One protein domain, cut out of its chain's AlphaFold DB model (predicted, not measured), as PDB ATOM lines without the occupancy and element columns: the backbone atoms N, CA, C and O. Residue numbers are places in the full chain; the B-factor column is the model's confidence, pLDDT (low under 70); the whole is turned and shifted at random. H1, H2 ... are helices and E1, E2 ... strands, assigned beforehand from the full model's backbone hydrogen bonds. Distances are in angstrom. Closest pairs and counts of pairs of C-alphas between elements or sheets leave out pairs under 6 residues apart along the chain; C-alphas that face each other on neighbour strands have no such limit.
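AT A GLANCE: This is residues 25 to 132 of the 148 residues of an uncharacterized protein of Colletotrichum chlorophyti (UniProt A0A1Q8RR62). A small parallel sheet of three strands has two helices, H2 and H3, side by side on one side of it, while a third helix, H1, lies off at the far end of the longest axis, joined to the sheet by a long unnamed stretch, residues 49 to 68. Residues 30 to 35, before H1, stick out. The printed part has 108 residues with three named helices and three named strands in the order H1 E1 H2 E2 H3 E3; the sheet runs E1 E2 E3, and the class is mixed, helices and strands, with under half of the residues in named elements. The whole is compact, with a radius of gyration of the C-alphas of 14.0 A and spans of 38 by 33 by 21 A.

IN THESE COORDINATES: E2, residues 104 to 110, is 19.6 A long and starts at C-alpha 104 (-12.197, -67.581, 50.792). E1 is residues 69 to 72, and E3, residues 129 to 131, ends at C-alpha 131 (-20.647, -61.536, 45.641). H2, residues 81 to 91, is 15.8 A long; H3, residues 118 to 126, 12.3 A; H1, residues 36 to 48, 18.7 A, from C-alpha 36 (-31.769, -86.577, 45.202).

HOW THE PARTS SIT: E1 and E2 are parallel at 23 degrees, with N 108 and O 69 2.8 A apart. E2 and E3 are parallel at 24 degrees, with N 129 and O 105 2.8 A apart. E1, H2, E2 and E2, H3, E3 are strand-helix-strand units, two parallel neighbour strands with a helix between, each with a right-handed crossover. H2 is on the sheet but only grazes it, with residues 84 to 91; H3 likewise, with residues 119 to 126. H2 and H3 touch, the C-alphas of Ile 85 and Ile 122 being closest at 5.9 A, at a shallow tilt of 32 degrees, the same way. H1 is not on the sheet and is apart from H2 and H3. In H1, H2 and H3 every O i to N i+4 pair is within hydrogen-bond range.

THE WHOLE: The C-alphas farthest apart, of Glu 48 and Asp 117, are 38.4 A apart. The printed part has no cut. The links H1 to E1 and H2 to E2 are long. Mean pLDDT of the printed part is 71.6; residues 25 to 65, 73 to 79 and 112 are under 70.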
ATOM      1  N   HIS A  25     -27.515 -70.717  39.013       66.19
ATOM      2  CA  HIS A  25     -28.414 -70.767  40.169       66.19
ATOM      3  C   HIS A  25     -29.383 -71.952  40.061       66.19
ATOM      4  O   HIS A  25     -29.974 -72.155  39.002       66.19
ATOM      5  N   LEU A  26     -29.596 -72.692  41.157       64.44
ATOM      6  CA  LEU A  26     -30.555 -73.801  41.223       64.44
ATOM      7  C   LEU A  26     -31.345 -73.766  42.539       64.44
ATOM      8  O   LEU A  26     -30.837 -74.085  43.606       64.44
ATOM      9  N   MET A  27     -32.629 -73.431  42.479       59.97
ATOM     10  CA  MET A  27     -33.477 -73.366  43.673       59.97
ATOM     11  C   MET A  27     -34.097 -74.738  43.974       59.97
ATOM     12  O   MET A  27     -35.080 -75.122  43.348       59.97
ATOM     13  N   VAL A  28     -33.563 -75.468  44.958       53.34
ATOM     14  CA  VAL A  28     -34.053 -76.822  45.313       53.34
ATOM     15  C   VAL A  28     -35.297 -76.837  46.211       53.34
ATOM     16  O   VAL A  28     -35.985 -77.845  46.295       53.34
ATOM     17  N   GLY A  29     -35.669 -75.709  46.823       46.06
ATOM     18  CA  GLY A  29     -36.821 -75.636  47.736       46.06
ATOM     19  C   GLY A  29     -38.181 -75.323  47.097       46.06
ATOM     20  O   GLY A  29     -39.192 -75.434  47.780       46.06
ATOM     21  N   ASN A  30     -38.225 -74.918  45.823       46.78
ATOM     22  CA  ASN A  30     -39.455 -74.459  45.154       46.78
ATOM     23  C   ASN A  30     -39.868 -75.345  43.963       46.78
ATOM     24  O   ASN A  30     -40.712 -74.958  43.159       46.78
ATOM     25  N   MET A  31     -39.243 -76.516  43.816       47.69
ATOM     26  CA  MET A  31     -39.576 -77.473  42.764       47.69
ATOM     27  C   MET A  31     -40.370 -78.626  43.368       47.69
ATOM     28  O   MET A  31     -39.861 -79.399  44.181       47.69
ATOM     29  N   GLU A  32     -41.644 -78.716  42.993       44.19
ATOM     30  CA  GLU A  32     -42.507 -79.823  43.397       44.19
ATOM     31  C   GLU A  32     -41.877 -81.143  42.921       44.19
ATOM     32  O   GLU A  32     -41.541 -81.291  41.747       44.19
ATOM     33  N   HIS A  33     -41.699 -82.094  43.844       56.06
ATOM     34  CA  HIS A  33     -41.121 -83.424  43.595       56.06
ATOM     35  C   HIS A  33     -39.629 -83.479  43.225       56.06
ATOM     36  O   HIS A  33     -39.200 -84.452  42.609       56.06
ATOM     37  N   TYR A  34     -38.818 -82.501  43.636       54.94
ATOM     38  CA  TYR A  34     -37.369 -82.576  43.432       54.94
ATOM     39  C   TYR A  34     -36.715 -83.637  44.331       54.94
ATOM     40  O   TYR A  34     -36.771 -83.544  45.560       54.94
ATOM     41  N   THR A  35     -36.101 -84.655  43.726       65.69
ATOM     42  CA  THR A  35     -35.447 -85.761  44.445       65.69
ATOM     43  C   THR A  35     -33.920 -85.667  44.404       65.69
ATOM     44  O   THR A  35     -33.337 -84.980  43.567       65.69
ATOM     45  N   GLU A  36     -33.234 -86.423  45.267       64.62
ATOM     46  CA  GLU A  36     -31.769 -86.577  45.202       64.62
ATOM     47  C   GLU A  36     -31.296 -87.123  43.841       64.62
ATOM     48  O   GLU A  36     -30.213 -86.779  43.366       64.62
ATOM     49  N   ALA A  37     -32.119 -87.946  43.179       69.06
ATOM     50  CA  ALA A  37     -31.823 -88.468  41.849       69.06
ATOM     51  C   ALA A  37     -31.878 -87.368  40.777       69.06
ATOM     52  O   ALA A  37     -31.030 -87.340  39.884       69.06
ATOM     53  N   ASP A  38     -32.831 -86.436  40.887       65.88
ATOM     54  CA  ASP A  38     -32.897 -85.265  40.010       65.88
ATOM     55  C   ASP A  38     -31.682 -84.374  40.204       65.88
ATOM     56  O   ASP A  38     -31.058 -83.960  39.232       65.88
ATOM     57  N   LEU A  39     -31.280 -84.165  41.454       66.62
ATOM     58  CA  LEU A  39     -30.100 -83.382  41.762       66.62
ATOM     59  C   LEU A  39     -28.816 -83.973  41.175       66.62
ATOM     60  O   LEU A  39     -28.027 -83.264  40.554       66.62
ATOM     61  N   SER A  40     -28.620 -85.279  41.345       64.38
ATOM     62  CA  SER A  40     -27.462 -85.989  40.795       64.38
ATOM     63  C   SER A  40     -27.411 -85.885  39.262       64.38
ATOM     64  O   SER A  40     -26.351 -85.648  38.670       64.38
ATOM     65  N   ARG A  41     -28.579 -85.963  38.607       68.25
ATOM     66  CA  ARG A  41     -28.727 -85.773  37.159       68.25
ATOM     67  C   ARG A  41     -28.383 -84.343  36.724       68.25
ATOM     68  O   ARG A  41     -27.641 -84.186  35.758       68.25
ATOM     69  N   GLU A  42     -28.865 -83.316  37.425       66.75
ATOM     70  CA  GLU A  42     -28.551 -81.910  37.109       66.75
ATOM     71  C   GLU A  42     -27.060 -81.587  37.313       66.75
ATOM     72  O   GLU A  42     -26.463 -80.902  36.486       66.75
ATOM     73  N   ILE A  43     -26.422 -82.125  38.361       65.31
ATOM     74  CA  ILE A  43     -24.970 -81.980  38.572       65.31
ATOM     75  C   ILE A  43     -24.197 -82.598  37.402       65.31
ATOM     76  O   ILE A  43     -23.264 -81.979  36.892       65.31
ATOM     77  N   SER A  44     -24.610 -83.778  36.934       64.69
ATOM     78  CA  SER A  44     -23.972 -84.456  35.797       64.69
ATOM     79  C   SER A  44     -24.068 -83.618  34.512       64.69
ATOM     80  O   SER A  44     -23.067 -83.413  33.828       64.69
ATOM     81  N   LEU A  45     -25.245 -83.049  34.226       64.38
ATOM     82  CA  LEU A  45     -25.451 -82.158  33.077       64.38
ATOM     83  C   LEU A  45     -24.651 -80.850  33.196       64.38
ATOM     84  O   LEU A  45     -24.084 -80.378  32.212       64.38
ATOM     85  N   ALA A  46     -24.559 -80.269  34.396       59.97
ATOM     86  CA  ALA A  46     -23.761 -79.069  34.638       59.97
ATOM     87  C   ALA A  46     -22.260 -79.320  34.412       59.97
ATOM     88  O   ALA A  46     -21.570 -78.466  33.852       59.97
ATOM     89  N   GLN A  47     -21.762 -80.505  34.783       60.97
ATOM     90  CA  GLN A  47     -20.383 -80.918  34.516       60.97
ATOM     91  C   GLN A  47     -20.102 -81.073  33.018       60.97
ATOM     92  O   GLN A  47     -19.086 -80.565  32.542       60.97
ATOM     93  N   GLU A  48     -21.009 -81.705  32.265       62.25
ATOM     94  CA  GLU A  48     -20.917 -81.806  30.798       62.25
ATOM     95  C   GLU A  48     -20.937 -80.429  30.117       62.25
ATOM     96  O   GLU A  48     -20.266 -80.216  29.109       62.25
ATOM     97  N   ALA A  49     -21.669 -79.473  30.693       53.69
ATOM     98  CA  ALA A  49     -21.766 -78.103  30.199       53.69
ATOM     99  C   ALA A  49     -20.624 -77.176  30.667       53.69
ATOM    100  O   ALA A  49     -20.640 -75.990  30.335       53.69
ATOM    101  N   HIS A  50     -19.641 -77.679  31.427       54.09
ATOM    102  CA  HIS A  50     -18.573 -76.882  32.049       54.09
ATOM    103  C   HIS A  50     -19.079 -75.748  32.967       54.09
ATOM    104  O   HIS A  50     -18.423 -74.714  33.121       54.09
ATOM    105  N   ILE A  51     -20.239 -75.940  33.598       49.00
ATOM    106  CA  ILE A  51     -20.803 -75.028  34.594       49.00
ATOM    107  C   ILE A  51     -20.286 -75.461  35.969       49.00
ATOM    108  O   ILE A  51     -20.695 -76.477  36.526       49.00
ATOM    109  N   TYR A  52     -19.376 -74.674  36.525       46.12
ATOM    110  CA  TYR A  52     -18.888 -74.791  37.890       46.12
ATOM    111  C   TYR A  52     -19.780 -74.008  38.839       46.12
ATOM    112  O   TYR A  52     -19.528 -72.848  39.126       46.12
ATOM    113  N   GLY A  53     -20.782 -74.681  39.379       45.34
ATOM    114  CA  GLY A  53     -21.310 -74.348  40.689       45.34
ATOM    115  C   GLY A  53     -22.762 -73.944  40.690       45.34
ATOM    116  O   GLY A  53     -23.184 -72.995  40.039       45.34
ATOM    117  N   SER A  54     -23.499 -74.735  41.454       44.66
ATOM    118  CA  SER A  54     -24.906 -74.579  41.743       44.66
ATOM    119  C   SER A  54     -25.046 -73.879  43.092       44.66
ATOM    120  O   SER A  54     -24.401 -74.274  44.068       44.66
ATOM    121  N   ALA A  55     -25.871 -72.838  43.153       43.75
ATOM    122  CA  ALA A  55     -26.362 -72.310  44.418       43.75
ATOM    123  C   ALA A  55     -27.246 -73.375  45.071       43.75
ATOM    124  O   ALA A  55     -28.411 -73.478  44.711       43.75
ATOM    125  N   LEU A  56     -26.703 -74.201  45.969       47.88
ATOM    126  CA  LEU A  56     -27.435 -75.359  46.473       47.88
ATOM    127  C   LEU A  56     -27.407 -75.513  47.988       47.88
ATOM    128  O   LEU A  56     -26.358 -75.697  48.606       47.88
ATOM    129  N   SER A  57     -28.609 -75.573  48.556       45.44
ATOM    130  CA  SER A  57     -28.877 -76.192  49.849       45.44
ATOM    131  C   SER A  57     -28.626 -77.702  49.753       45.44
ATOM    132  O   SER A  57     -29.463 -78.439  49.247       45.44
ATOM    133  N   PHE A  58     -27.478 -78.129  50.288       39.06
ATOM    134  CA  PHE A  58     -27.077 -79.509  50.601       39.06
ATOM    135  C   PHE A  58     -26.882 -80.475  49.417       39.06
ATOM    136  O   PHE A  58     -27.822 -81.122  48.970       39.06
ATOM    137  N   ALA A  59     -25.622 -80.703  49.018       37.44
ATOM    138  CA  ALA A  59     -25.204 -81.989  48.448       37.44
ATOM    139  C   ALA A  59     -23.715 -82.296  48.640       37.44
ATOM    140  O   ALA A  59     -22.850 -81.423  48.581       37.44
ATOM    141  N   HIS A  60     -23.448 -83.582  48.860       40.28
ATOM    142  CA  HIS A  60     -22.134 -84.210  48.861       40.28
ATOM    143  C   HIS A  60     -21.762 -84.561  47.415       40.28
ATOM    144  O   HIS A  60     -22.563 -85.194  46.729       40.28
ATOM    145  N   SER A  61     -20.583 -84.161  46.934       44.88
ATOM    146  CA  SER A  61     -20.154 -84.469  45.565       44.88
ATOM    147  C   SER A  61     -18.765 -85.103  45.535       44.88
ATOM    148  O   SER A  61     -17.760 -84.417  45.714       44.88
ATOM    149  N   ASP A  62     -18.719 -86.392  45.201       44.50
ATOM    150  CA  ASP A  62     -17.497 -87.153  44.892       44.50
ATOM    151  C   ASP A  62     -16.963 -86.890  43.463       44.50
ATOM    152  O   ASP A  62     -15.972 -87.480  43.038       44.50
ATOM    153  N   CYS A  63     -17.597 -85.988  42.702       46.97
ATOM    154  CA  CYS A  63     -17.340 -85.804  41.267       46.97
ATOM    155  C   CYS A  63     -16.520 -84.544  40.913       46.97
ATOM    156  O   CYS A  63     -16.459 -84.179  39.744       46.97
ATOM    157  N   GLY A  64     -15.917 -83.841  41.880       59.72
ATOM    158  CA  GLY A  64     -15.161 -82.600  41.613       59.72
ATOM    159  C   GLY A  64     -16.028 -81.380  41.262       59.72
ATOM    160  O   GLY A  64     -15.521 -80.374  40.771       59.72
ATOM    161  N   PHE A  65     -17.336 -81.467  41.505       68.12
ATOM    162  CA  PHE A  65     -18.254 -80.335  41.454       68.12
ATOM    163  C   PHE A  65     -18.106 -79.500  42.731       68.12
ATOM    164  O   PHE A  65     -17.929 -80.055  43.813       68.12
ATOM    165  N   GLN A  66     -18.158 -78.177  42.612       75.94
ATOM    166  CA  GLN A  66     -18.071 -77.275  43.760       75.94
ATOM    167  C   GLN A  66     -19.373 -76.491  43.905       75.94
ATOM    168  O   GLN A  66     -19.986 -76.113  42.916       75.94
ATOM    169  N   LEU A  67     -19.792 -76.252  45.140       80.62
ATOM    170  CA  LEU A  67     -21.028 -75.580  45.521       80.62
ATOM    171  C   LEU A  67     -20.700 -74.359  46.371       80.62
ATOM    172  O   LEU A  67     -19.694 -74.330  47.072       80.62
ATOM    173  N   PHE A  68     -21.569 -73.360  46.359       84.56
ATOM    174  CA  PHE A  68     -21.487 -72.239  47.287       84.56
ATOM    175  C   PHE A  68     -22.892 -71.783  47.664       84.56
ATOM    176  O   PHE A  68     -23.861 -72.073  46.958       84.56
ATOM    177  N   PHE A  69     -23.018 -71.079  48.785       83.81
ATOM    178  CA  PHE A  69     -24.318 -70.571  49.200       83.81
ATOM    179  C   PHE A  69     -24.733 -69.336  48.406       83.81
ATOM    180  O   PHE A  69     -23.984 -68.363  48.315       83.81
ATOM    181  N   CYS A  70     -25.969 -69.360  47.908       82.38
ATOM    182  CA  CYS A  70     -26.710 -68.170  47.513       82.38
ATOM    183  C   CYS A  70     -27.943 -68.063  48.416       82.38
ATOM    184  O   CYS A  70     -28.827 -68.916  48.347       82.38
ATOM    185  N   PHE A  71     -27.971 -67.069  49.301       79.00
ATOM    186  CA  PHE A  71     -29.068 -66.881  50.252       79.00
ATOM    187  C   PHE A  71     -30.179 -66.025  49.643       79.00
ATOM    188  O   PHE A  71     -29.913 -64.931  49.148       79.00
ATOM    189  N   ASP A  72     -31.425 -66.487  49.713       71.81
ATOM    190  CA  ASP A  72     -32.587 -65.694  49.309       71.81
ATOM    191  C   ASP A  72     -32.987 -64.733  50.435       71.81
ATOM    192  O   ASP A  72     -33.480 -65.153  51.480       71.81
ATOM    193  N   TYR A  73     -32.757 -63.437  50.221       68.19
ATOM    194  CA  TYR A  73     -33.090 -62.392  51.189       68.19
ATOM    195  C   TYR A  73     -34.392 -61.643  50.851       68.19
ATOM    196  O   TYR A  73     -34.797 -60.767  51.625       68.19
ATOM    197  N   ALA A  74     -35.052 -61.964  49.729       61.84
ATOM    198  CA  ALA A  74     -36.256 -61.272  49.253       61.84
ATOM    199  C   ALA A  74     -37.512 -62.150  49.165       61.84
ATOM    200  O   ALA A  74     -38.614 -61.605  49.169       61.84
ATOM    201  N   GLY A  75     -37.377 -63.475  49.109       56.75
ATOM    202  CA  GLY A  75     -38.496 -64.401  48.940       56.75
ATOM    203  C   GLY A  75     -39.445 -64.451  50.139       56.75
ATOM    204  O   GLY A  75     -40.636 -64.193  49.989       56.75
ATOM    205  N   ASN A  76     -38.937 -64.760  51.339       53.03
ATOM    206  CA  ASN A  76     -39.761 -64.947  52.549       53.03
ATOM    207  C   ASN A  76     -39.289 -64.106  53.753       53.03
ATOM    208  O   ASN A  76     -39.532 -64.455  54.908       53.03
ATOM    209  N   GLY A  77     -38.608 -62.993  53.474       54.06
ATOM    210  CA  GLY A  77     -37.897 -62.190  54.468       54.06
ATOM    211  C   GLY A  77     -36.424 -62.582  54.577       54.06
ATOM    212  O   GLY A  77     -36.022 -63.674  54.186       54.06
ATOM    213  N   SER A  78     -35.609 -61.654  55.074       59.12
ATOM    214  CA  SER A  78     -34.164 -61.839  55.194       59.12
ATOM    215  C   SER A  78     -33.837 -62.985  56.150       59.12
ATOM    216  O   SER A  78     -34.351 -63.021  57.270       59.12
ATOM    217  N   CYS A  79     -32.978 -63.912  55.714       64.06
ATOM    218  CA  CYS A  79     -32.410 -64.915  56.608       64.06
ATOM    219  C   CYS A  79     -31.740 -64.212  57.801       64.06
ATOM    220  O   CYS A  79     -31.004 -63.244  57.580       64.06
ATOM    221  N   PRO A  80     -31.957 -64.672  59.046       77.56
ATOM    222  CA  PRO A  80     -31.271 -64.112  60.202       77.56
ATOM    223  C   PRO A  80     -29.752 -64.163  60.018       77.56
ATOM    224  O   PRO A  80     -29.197 -65.184  59.608       77.56
ATOM    225  N   GLN A  81     -29.078 -63.064  60.348       82.06
ATOM    226  CA  GLN A  81     -27.628 -62.922  60.211       82.06
ATOM    227  C   GLN A  81     -26.850 -64.063  60.896       82.06
ATOM    228  O   GLN A  81     -25.916 -64.612  60.308       82.06
ATOM    229  N   ASP A  82     -27.264 -64.455  62.104       80.00
ATOM    230  CA  ASP A  82     -26.631 -65.532  62.876       80.00
ATOM    231  C   ASP A  82     -26.729 -66.895  62.172       80.00
ATOM    232  O   ASP A  82     -25.764 -67.663  62.166       80.00
ATOM    233  N   ASP A  83     -27.860 -67.177  61.521       78.12
ATOM    234  CA  ASP A  83     -28.062 -68.424  60.779       78.12
ATOM    235  C   ASP A  83     -27.156 -68.476  59.546       78.12
ATOM    236  O   ASP A  83     -26.567 -69.517  59.242       78.12
ATOM    237  N   VAL A  84     -26.984 -67.344  58.858       83.25
ATOM    238  CA  VAL A  84     -26.070 -67.231  57.714       83.25
ATOM    239  C   VAL A  84     -24.626 -67.485  58.141       83.25
ATOM    240  O   VAL A  84     -23.932 -68.281  57.506       83.25
ATOM    241  N   ILE A  85     -24.185 -66.884  59.249       85.06
ATOM    242  CA  ILE A  85     -22.848 -67.122  59.811       85.06
ATOM    243  C   ILE A  85     -22.667 -68.604  60.155       85.06
ATOM    244  O   ILE A  85     -21.678 -69.214  59.739       85.06
ATOM    245  N   ALA A  86     -23.631 -69.200  60.862       82.12
ATOM    246  CA  ALA A  86     -23.571 -70.594  61.282       82.12
ATOM    247  C   ALA A  86     -23.513 -71.560  60.089       82.12
ATOM    248  O   ALA A  86     -22.744 -72.525  60.104       82.12
ATOM    249  N   LEU A  87     -24.290 -71.300  59.035       82.69
ATOM    250  CA  LEU A  87     -24.272 -72.100  57.814       82.69
ATOM    251  C   LEU A  87     -22.927 -71.989  57.094       82.69
ATOM    252  O   LEU A  87     -22.335 -73.017  56.768       82.69
ATOM    253  N   ILE A  88     -22.403 -70.777  56.899       87.38
ATOM    254  CA  ILE A  88     -21.101 -70.597  56.246       87.38
ATOM    255  C   ILE A  88     -20.021 -71.348  57.030       87.38
ATOM    256  O   ILE A  88     -19.351 -72.197  56.456       87.38
ATOM    257  N   GLN A  89     -19.915 -71.132  58.344       90.00
ATOM    258  CA  GLN A  89     -18.902 -71.790  59.181       90.00
ATOM    259  C   GLN A  89     -19.012 -73.321  59.173       90.00
ATOM    260  O   GLN A  89     -18.002 -74.018  59.254       90.00
ATOM    261  N   LYS A  90     -20.230 -73.861  59.064       86.50
ATOM    262  CA  LYS A  90     -20.473 -75.307  59.066       86.50
ATOM    263  C   LYS A  90     -20.088 -75.991  57.753       86.50
ATOM    264  O   LYS A  90     -19.651 -77.143  57.781       86.50
ATOM    265  N   TYR A  91     -20.296 -75.334  56.613       84.69
ATOM    266  CA  TYR A  91     -20.141 -75.966  55.295       84.69
ATOM    267  C   TYR A  91     -18.914 -75.487  54.521       84.69
ATOM    268  O   TYR A  91     -18.449 -76.215  53.647       84.69
ATOM    269  N   SER A  92     -18.338 -74.330  54.850       87.25
ATOM    270  CA  SER A  92     -17.240 -73.747  54.071       87.25
ATOM    271  C   SER A  92     -15.942 -74.553  54.095       87.25
ATOM    272  O   SER A  92     -15.097 -74.374  53.225       87.25
ATOM    273  N   SER A  93     -15.758 -75.425  55.090       86.75
ATOM    274  CA  SER A  93     -14.601 -76.320  55.183       86.75
ATOM    275  C   SER A  93     -14.790 -77.639  54.428       86.75
ATOM    276  O   SER A  93     -13.900 -78.490  54.463       86.75
ATOM    277  N   GLN A  94     -15.950 -77.861  53.800       84.81
ATOM    278  CA  GLN A  94     -16.194 -79.091  53.053       84.81
ATOM    279  C   GLN A  94     -15.443 -79.068  51.715       84.81
ATOM    280  O   GLN A  94     -15.401 -78.026  51.065       84.81
ATOM    281  N   PRO A  95     -14.897 -80.210  51.252       82.25
ATOM    282  CA  PRO A  95     -14.183 -80.280  49.973       82.25
ATOM    283  C   PRO A  95     -15.034 -79.884  48.760       82.25
ATOM    284  O   PRO A  95     -14.500 -79.443  47.746       82.25
ATOM    285  N   SER A  96     -16.355 -80.040  48.866       81.44
ATOM    286  CA  SER A  96     -17.318 -79.634  47.845       81.44
ATOM    287  C   SER A  96     -17.650 -78.141  47.885       81.44
ATOM    288  O   SER A  96     -18.400 -77.687  47.029       81.44
ATOM    289  N   TYR A  97     -17.128 -77.356  48.834       83.62
ATOM    290  CA  TYR A  97     -17.392 -75.920  48.908       83.62
ATOM    291  C   TYR A  97     -16.421 -75.133  48.015       83.62
ATOM    292  O   TYR A  97     -15.208 -75.341  48.049       83.62
ATOM    293  N   PHE A  98     -16.942 -74.205  47.216       85.62
ATOM    294  CA  PHE A  98     -16.140 -73.363  46.338       85.62
ATOM    295  C   PHE A  98     -15.403 -72.282  47.138       85.62
ATOM    296  O   PHE A  98     -16.014 -71.444  47.813       85.62
ATOM    297  N   LEU A  99     -14.076 -72.267  47.008       88.00
ATOM    298  CA  LEU A  99     -13.211 -71.255  47.606       88.00
ATOM    299  C   LEU A  99     -12.716 -70.283  46.529       88.00
ATOM    300  O   LEU A  99     -11.916 -70.640  45.665       88.00
ATOM    301  N   HIS A 100     -13.158 -69.031  46.614       84.81
ATOM    302  CA  HIS A 100     -12.608 -67.928  45.843       84.81
ATOM    303  C   HIS A 100     -11.124 -67.740  46.185       84.81
ATOM    304  O   HIS A 100     -10.739 -67.746  47.361       84.81
ATOM    305  N   GLU A 101     -10.286 -67.635  45.149       86.25
ATOM    306  CA  GLU A 101      -8.818 -67.580  45.264       86.25
ATOM    307  C   GLU A 101      -8.243 -68.720  46.133       86.25
ATOM    308  O   GLU A 101      -7.256 -68.556  46.849       86.25
ATOM    309  N   GLY A 102      -8.913 -69.879  46.134       83.81
ATOM    310  CA  GLY A 102      -8.492 -71.078  46.857       83.81
ATOM    311  C   GLY A 102      -8.558 -70.993  48.386       83.81
ATOM    312  O   GLY A 102      -8.175 -71.953  49.046       83.81
ATOM    313  N   SER A 103      -9.031 -69.884  48.967       87.88
ATOM    314  CA  SER A 103      -8.985 -69.678  50.424       87.88
ATOM    315  C   SER A 103     -10.231 -69.044  51.038       87.88
ATOM    316  O   SER A 103     -10.472 -69.236  52.230       87.88
ATOM    317  N   LYS A 104     -11.036 -68.307  50.263       91.38
ATOM    318  CA  LYS A 104     -12.197 -67.581  50.792       91.38
ATOM    319  C   LYS A 104     -13.499 -68.256  50.383       91.38
ATOM    320  O   LYS A 104     -13.739 -68.385  49.187       91.38
ATOM    321  N   PRO A 105     -14.376 -68.637  51.321       91.88
ATOM    322  CA  PRO A 105     -15.683 -69.185  50.975       91.88
ATOM    323  C   PRO A 105     -16.459 -68.188  50.114       91.88
ATOM    324  O   PRO A 105     -16.707 -67.069  50.561       91.88
ATOM    325  N   LEU A 106     -16.824 -68.564  48.887       90.06
ATOM    326  CA  LEU A 106     -17.709 -67.736  48.069       90.06
ATOM    327  C   LEU A 106     -19.118 -67.774  48.667       90.06
ATOM    328  O   LEU A 106     -19.600 -68.836  49.061       90.06
ATOM    329  N   VAL A 107     -19.776 -66.625  48.749       88.88
ATOM    330  CA  VAL A 107     -21.173 -66.505  49.175       88.88
ATOM    331  C   VAL A 107     -21.848 -65.451  48.307       88.88
ATOM    332  O   VAL A 107     -21.242 -64.430  47.993       88.88
ATOM    333  N   SER A 108     -23.098 -65.685  47.924       86.62
ATOM    334  CA  SER A 108     -23.932 -64.742  47.177       86.62
ATOM    335  C   SER A 108     -25.291 -64.570  47.851       86.62
ATOM    336  O   SER A 108     -25.662 -65.334  48.745       86.62
ATOM    337  N   THR A 109     -26.052 -63.580  47.402       80.56
ATOM    338  CA  THR A 109     -27.480 -63.452  47.715       80.56
ATOM    339  C   THR A 109     -28.320 -63.426  46.455       80.56
ATOM    340  O   THR A 109     -27.843 -63.010  45.399       80.56
ATOM    341  N   PHE A 110     -29.587 -63.807  46.581       74.00
ATOM    342  CA  PHE A 110     -30.649 -63.430  45.662       74.00
ATOM    343  C   PHE A 110     -31.431 -62.268  46.281       74.00
ATOM    344  O   PHE A 110     -32.094 -62.441  47.307       74.00
ATOM    345  N   GLU A 111     -31.315 -61.090  45.660       71.12
ATOM    346  CA  GLU A 111     -31.918 -59.834  46.113       71.12
ATOM    347  C   GLU A 111     -31.551 -59.491  47.581       71.12
ATOM    348  O   GLU A 111     -30.598 -60.029  48.152       71.12
ATOM    349  N   GLY A 112     -32.271 -58.545  48.195       67.31
ATOM    350  CA  GLY A 112     -32.123 -58.203  49.616       67.31
ATOM    351  C   GLY A 112     -31.247 -56.991  49.960       67.31
ATOM    352  O   GLY A 112     -30.563 -57.039  50.984       67.31
ATOM    353  N   PRO A 113     -31.291 -55.868  49.210       71.25
ATOM    354  CA  PRO A 113     -30.453 -54.697  49.498       71.25
ATOM    355  C   PRO A 113     -30.683 -54.114  50.903       71.25
ATOM    356  O   PRO A 113     -29.809 -53.458  51.458       71.25
ATOM    357  N   LYS A 114     -31.847 -54.382  51.513       72.69
ATOM    358  CA  LYS A 114     -32.198 -53.933  52.870       72.69
ATOM    359  C   LYS A 114     -31.387 -54.606  53.980       72.69
ATOM    360  O   LYS A 114     -31.346 -54.069  55.077       72.69
ATOM    361  N   ALA A 115     -30.762 -55.748  53.701       73.69
ATOM    362  CA  ALA A 115     -29.896 -56.461  54.638       73.69
ATOM    363  C   ALA A 115     -28.402 -56.269  54.311       73.69
ATOM    364  O   ALA A 115     -27.562 -57.062  54.728       73.69
ATOM    365  N   ALA A 116     -28.051 -55.235  53.534       79.88
ATOM    366  CA  ALA A 116     -26.663 -54.957  53.162       79.88
ATOM    367  C   ALA A 116     -25.756 -54.743  54.389       79.88
ATOM    368  O   ALA A 116     -24.604 -55.180  54.378       79.88
ATOM    369  N   ASP A 117     -26.291 -54.127  55.446       85.38
ATOM    370  CA  ASP A 117     -25.557 -53.825  56.681       85.38
ATOM    371  C   ASP A 117     -25.090 -55.096  57.411       85.38
ATOM    372  O   ASP A 117     -24.019 -55.105  58.026       85.38
ATOM    373  N   ASP A 118     -25.816 -56.211  57.266       84.81
ATOM    374  CA  ASP A 118     -25.465 -57.477  57.913       84.81
ATOM    375  C   ASP A 118     -24.138 -58.046  57.387       84.81
ATOM    376  O   ASP A 118     -23.399 -58.725  58.110       84.81
ATOM    377  N   TRP A 119     -23.805 -57.756  56.125       87.19
ATOM    378  CA  TRP A 119     -22.656 -58.348  55.443       87.19
ATOM    379  C   TRP A 119     -21.317 -57.873  55.988       87.19
ATOM    380  O   TRP A 119     -20.312 -58.553  55.774       87.19
ATOM    381  N   GLN A 120     -21.267 -56.747  56.704       88.94
ATOM    382  CA  GLN A 120     -20.042 -56.341  57.385       88.94
ATOM    383  C   GLN A 120     -19.649 -57.384  58.441       88.94
ATOM    384  O   GLN A 120     -18.569 -57.969  58.346       88.94
ATOM    385  N   LEU A 121     -20.550 -57.677  59.382       90.50
ATOM    386  CA  LEU A 121     -20.287 -58.633  60.456       90.50
ATOM    387  C   LEU A 121     -20.160 -60.067  59.925       90.50
ATOM    388  O   LEU A 121     -19.287 -60.807  60.376       90.50
ATOM    389  N   ILE A 122     -20.969 -60.461  58.933       90.25
ATOM    390  CA  ILE A 122     -20.867 -61.799  58.321       90.25
ATOM    391  C   ILE A 122     -19.459 -62.018  57.753       90.25
ATOM    392  O   ILE A 122     -18.842 -63.051  58.023       90.25
ATOM    393  N   LYS A 123     -18.917 -61.051  57.002       91.88
ATOM    394  CA  LYS A 123     -17.555 -61.144  56.450       91.88
ATOM    395  C   LYS A 123     -16.496 -61.184  57.548       91.88
ATOM    396  O   LYS A 123     -15.568 -61.982  57.448       91.88
ATOM    397  N   GLU A 124     -16.642 -60.366  58.591       92.81
ATOM    398  CA  GLU A 124     -15.725 -60.355  59.739       92.81
ATOM    399  C   GLU A 124     -15.683 -61.717  60.458       92.81
ATOM    400  O   GLU A 124     -14.607 -62.184  60.820       92.81
ATOM    401  N   GLN A 125     -16.830 -62.388  60.608       94.38
ATOM    402  CA  GLN A 125     -16.958 -63.656  61.342       94.38
ATOM    403  C   GLN A 125     -16.617 -64.907  60.520       94.38
ATOM    404  O   GLN A 125     -16.314 -65.963  61.080       94.38
ATOM    405  N   THR A 126     -16.720 -64.829  59.194       92.38
ATOM    406  CA  THR A 126     -16.601 -66.004  58.309       92.38
ATOM    407  C   THR A 126     -15.414 -65.936  57.357       92.38
ATOM    408  O   THR A 126     -15.038 -66.959  56.786       92.38
ATOM    409  N   ASN A 127     -14.825 -64.749  57.162       93.69
ATOM    410  CA  ASN A 127     -13.816 -64.480  56.135       93.69
ATOM    411  C   ASN A 127     -14.290 -64.854  54.709       93.69
ATOM    412  O   ASN A 127     -13.487 -65.217  53.844       93.69
ATOM    413  N   CYS A 128     -15.603 -64.790  54.454       91.88
ATOM    414  CA  CYS A 128     -16.169 -65.096  53.146       91.88
ATOM    415  C   CYS A 128     -15.858 -64.009  52.105       91.88
ATOM    416  O   CYS A 128     -15.695 -62.824  52.415       91.88
ATOM    417  N   PHE A 129     -15.795 -64.419  50.840       92.38
ATOM    418  CA  PHE A 129     -15.881 -63.509  49.709       92.38
ATOM    419  C   PHE A 129     -17.353 -63.379  49.314       92.38
ATOM    420  O   PHE A 129     -17.963 -64.336  48.835       92.38
ATOM    421  N   PHE A 130     -17.921 -62.195  49.536       89.50
ATOM    422  CA  PHE A 130     -19.316 -61.919  49.223       89.50
ATOM    423  C   PHE A 130     -19.466 -61.326  47.817       89.50
ATOM    424  O   PHE A 130     -18.906 -60.268  47.527       89.50
ATOM    425  N   MET A 131     -20.246 -61.995  46.968       87.12
ATOM    426  CA  MET A 131     -20.647 -61.536  45.641       87.12
ATOM    427  C   MET A 131     -22.113 -61.074  45.693       87.12
ATOM    428  O   MET A 131     -23.005 -61.916  45.754       87.12
ATOM    429  N   PRO A 132     -22.398 -59.761  45.696       78.56
ATOM    430  CA  PRO A 132     -23.773 -59.279  45.780       78.56
ATOM    431  C   PRO A 132     -24.544 -59.562  44.483       78.56
ATOM    432  O   PRO A 132     -23.987 -59.451  43.387       78.56
TER     433      PRO A 132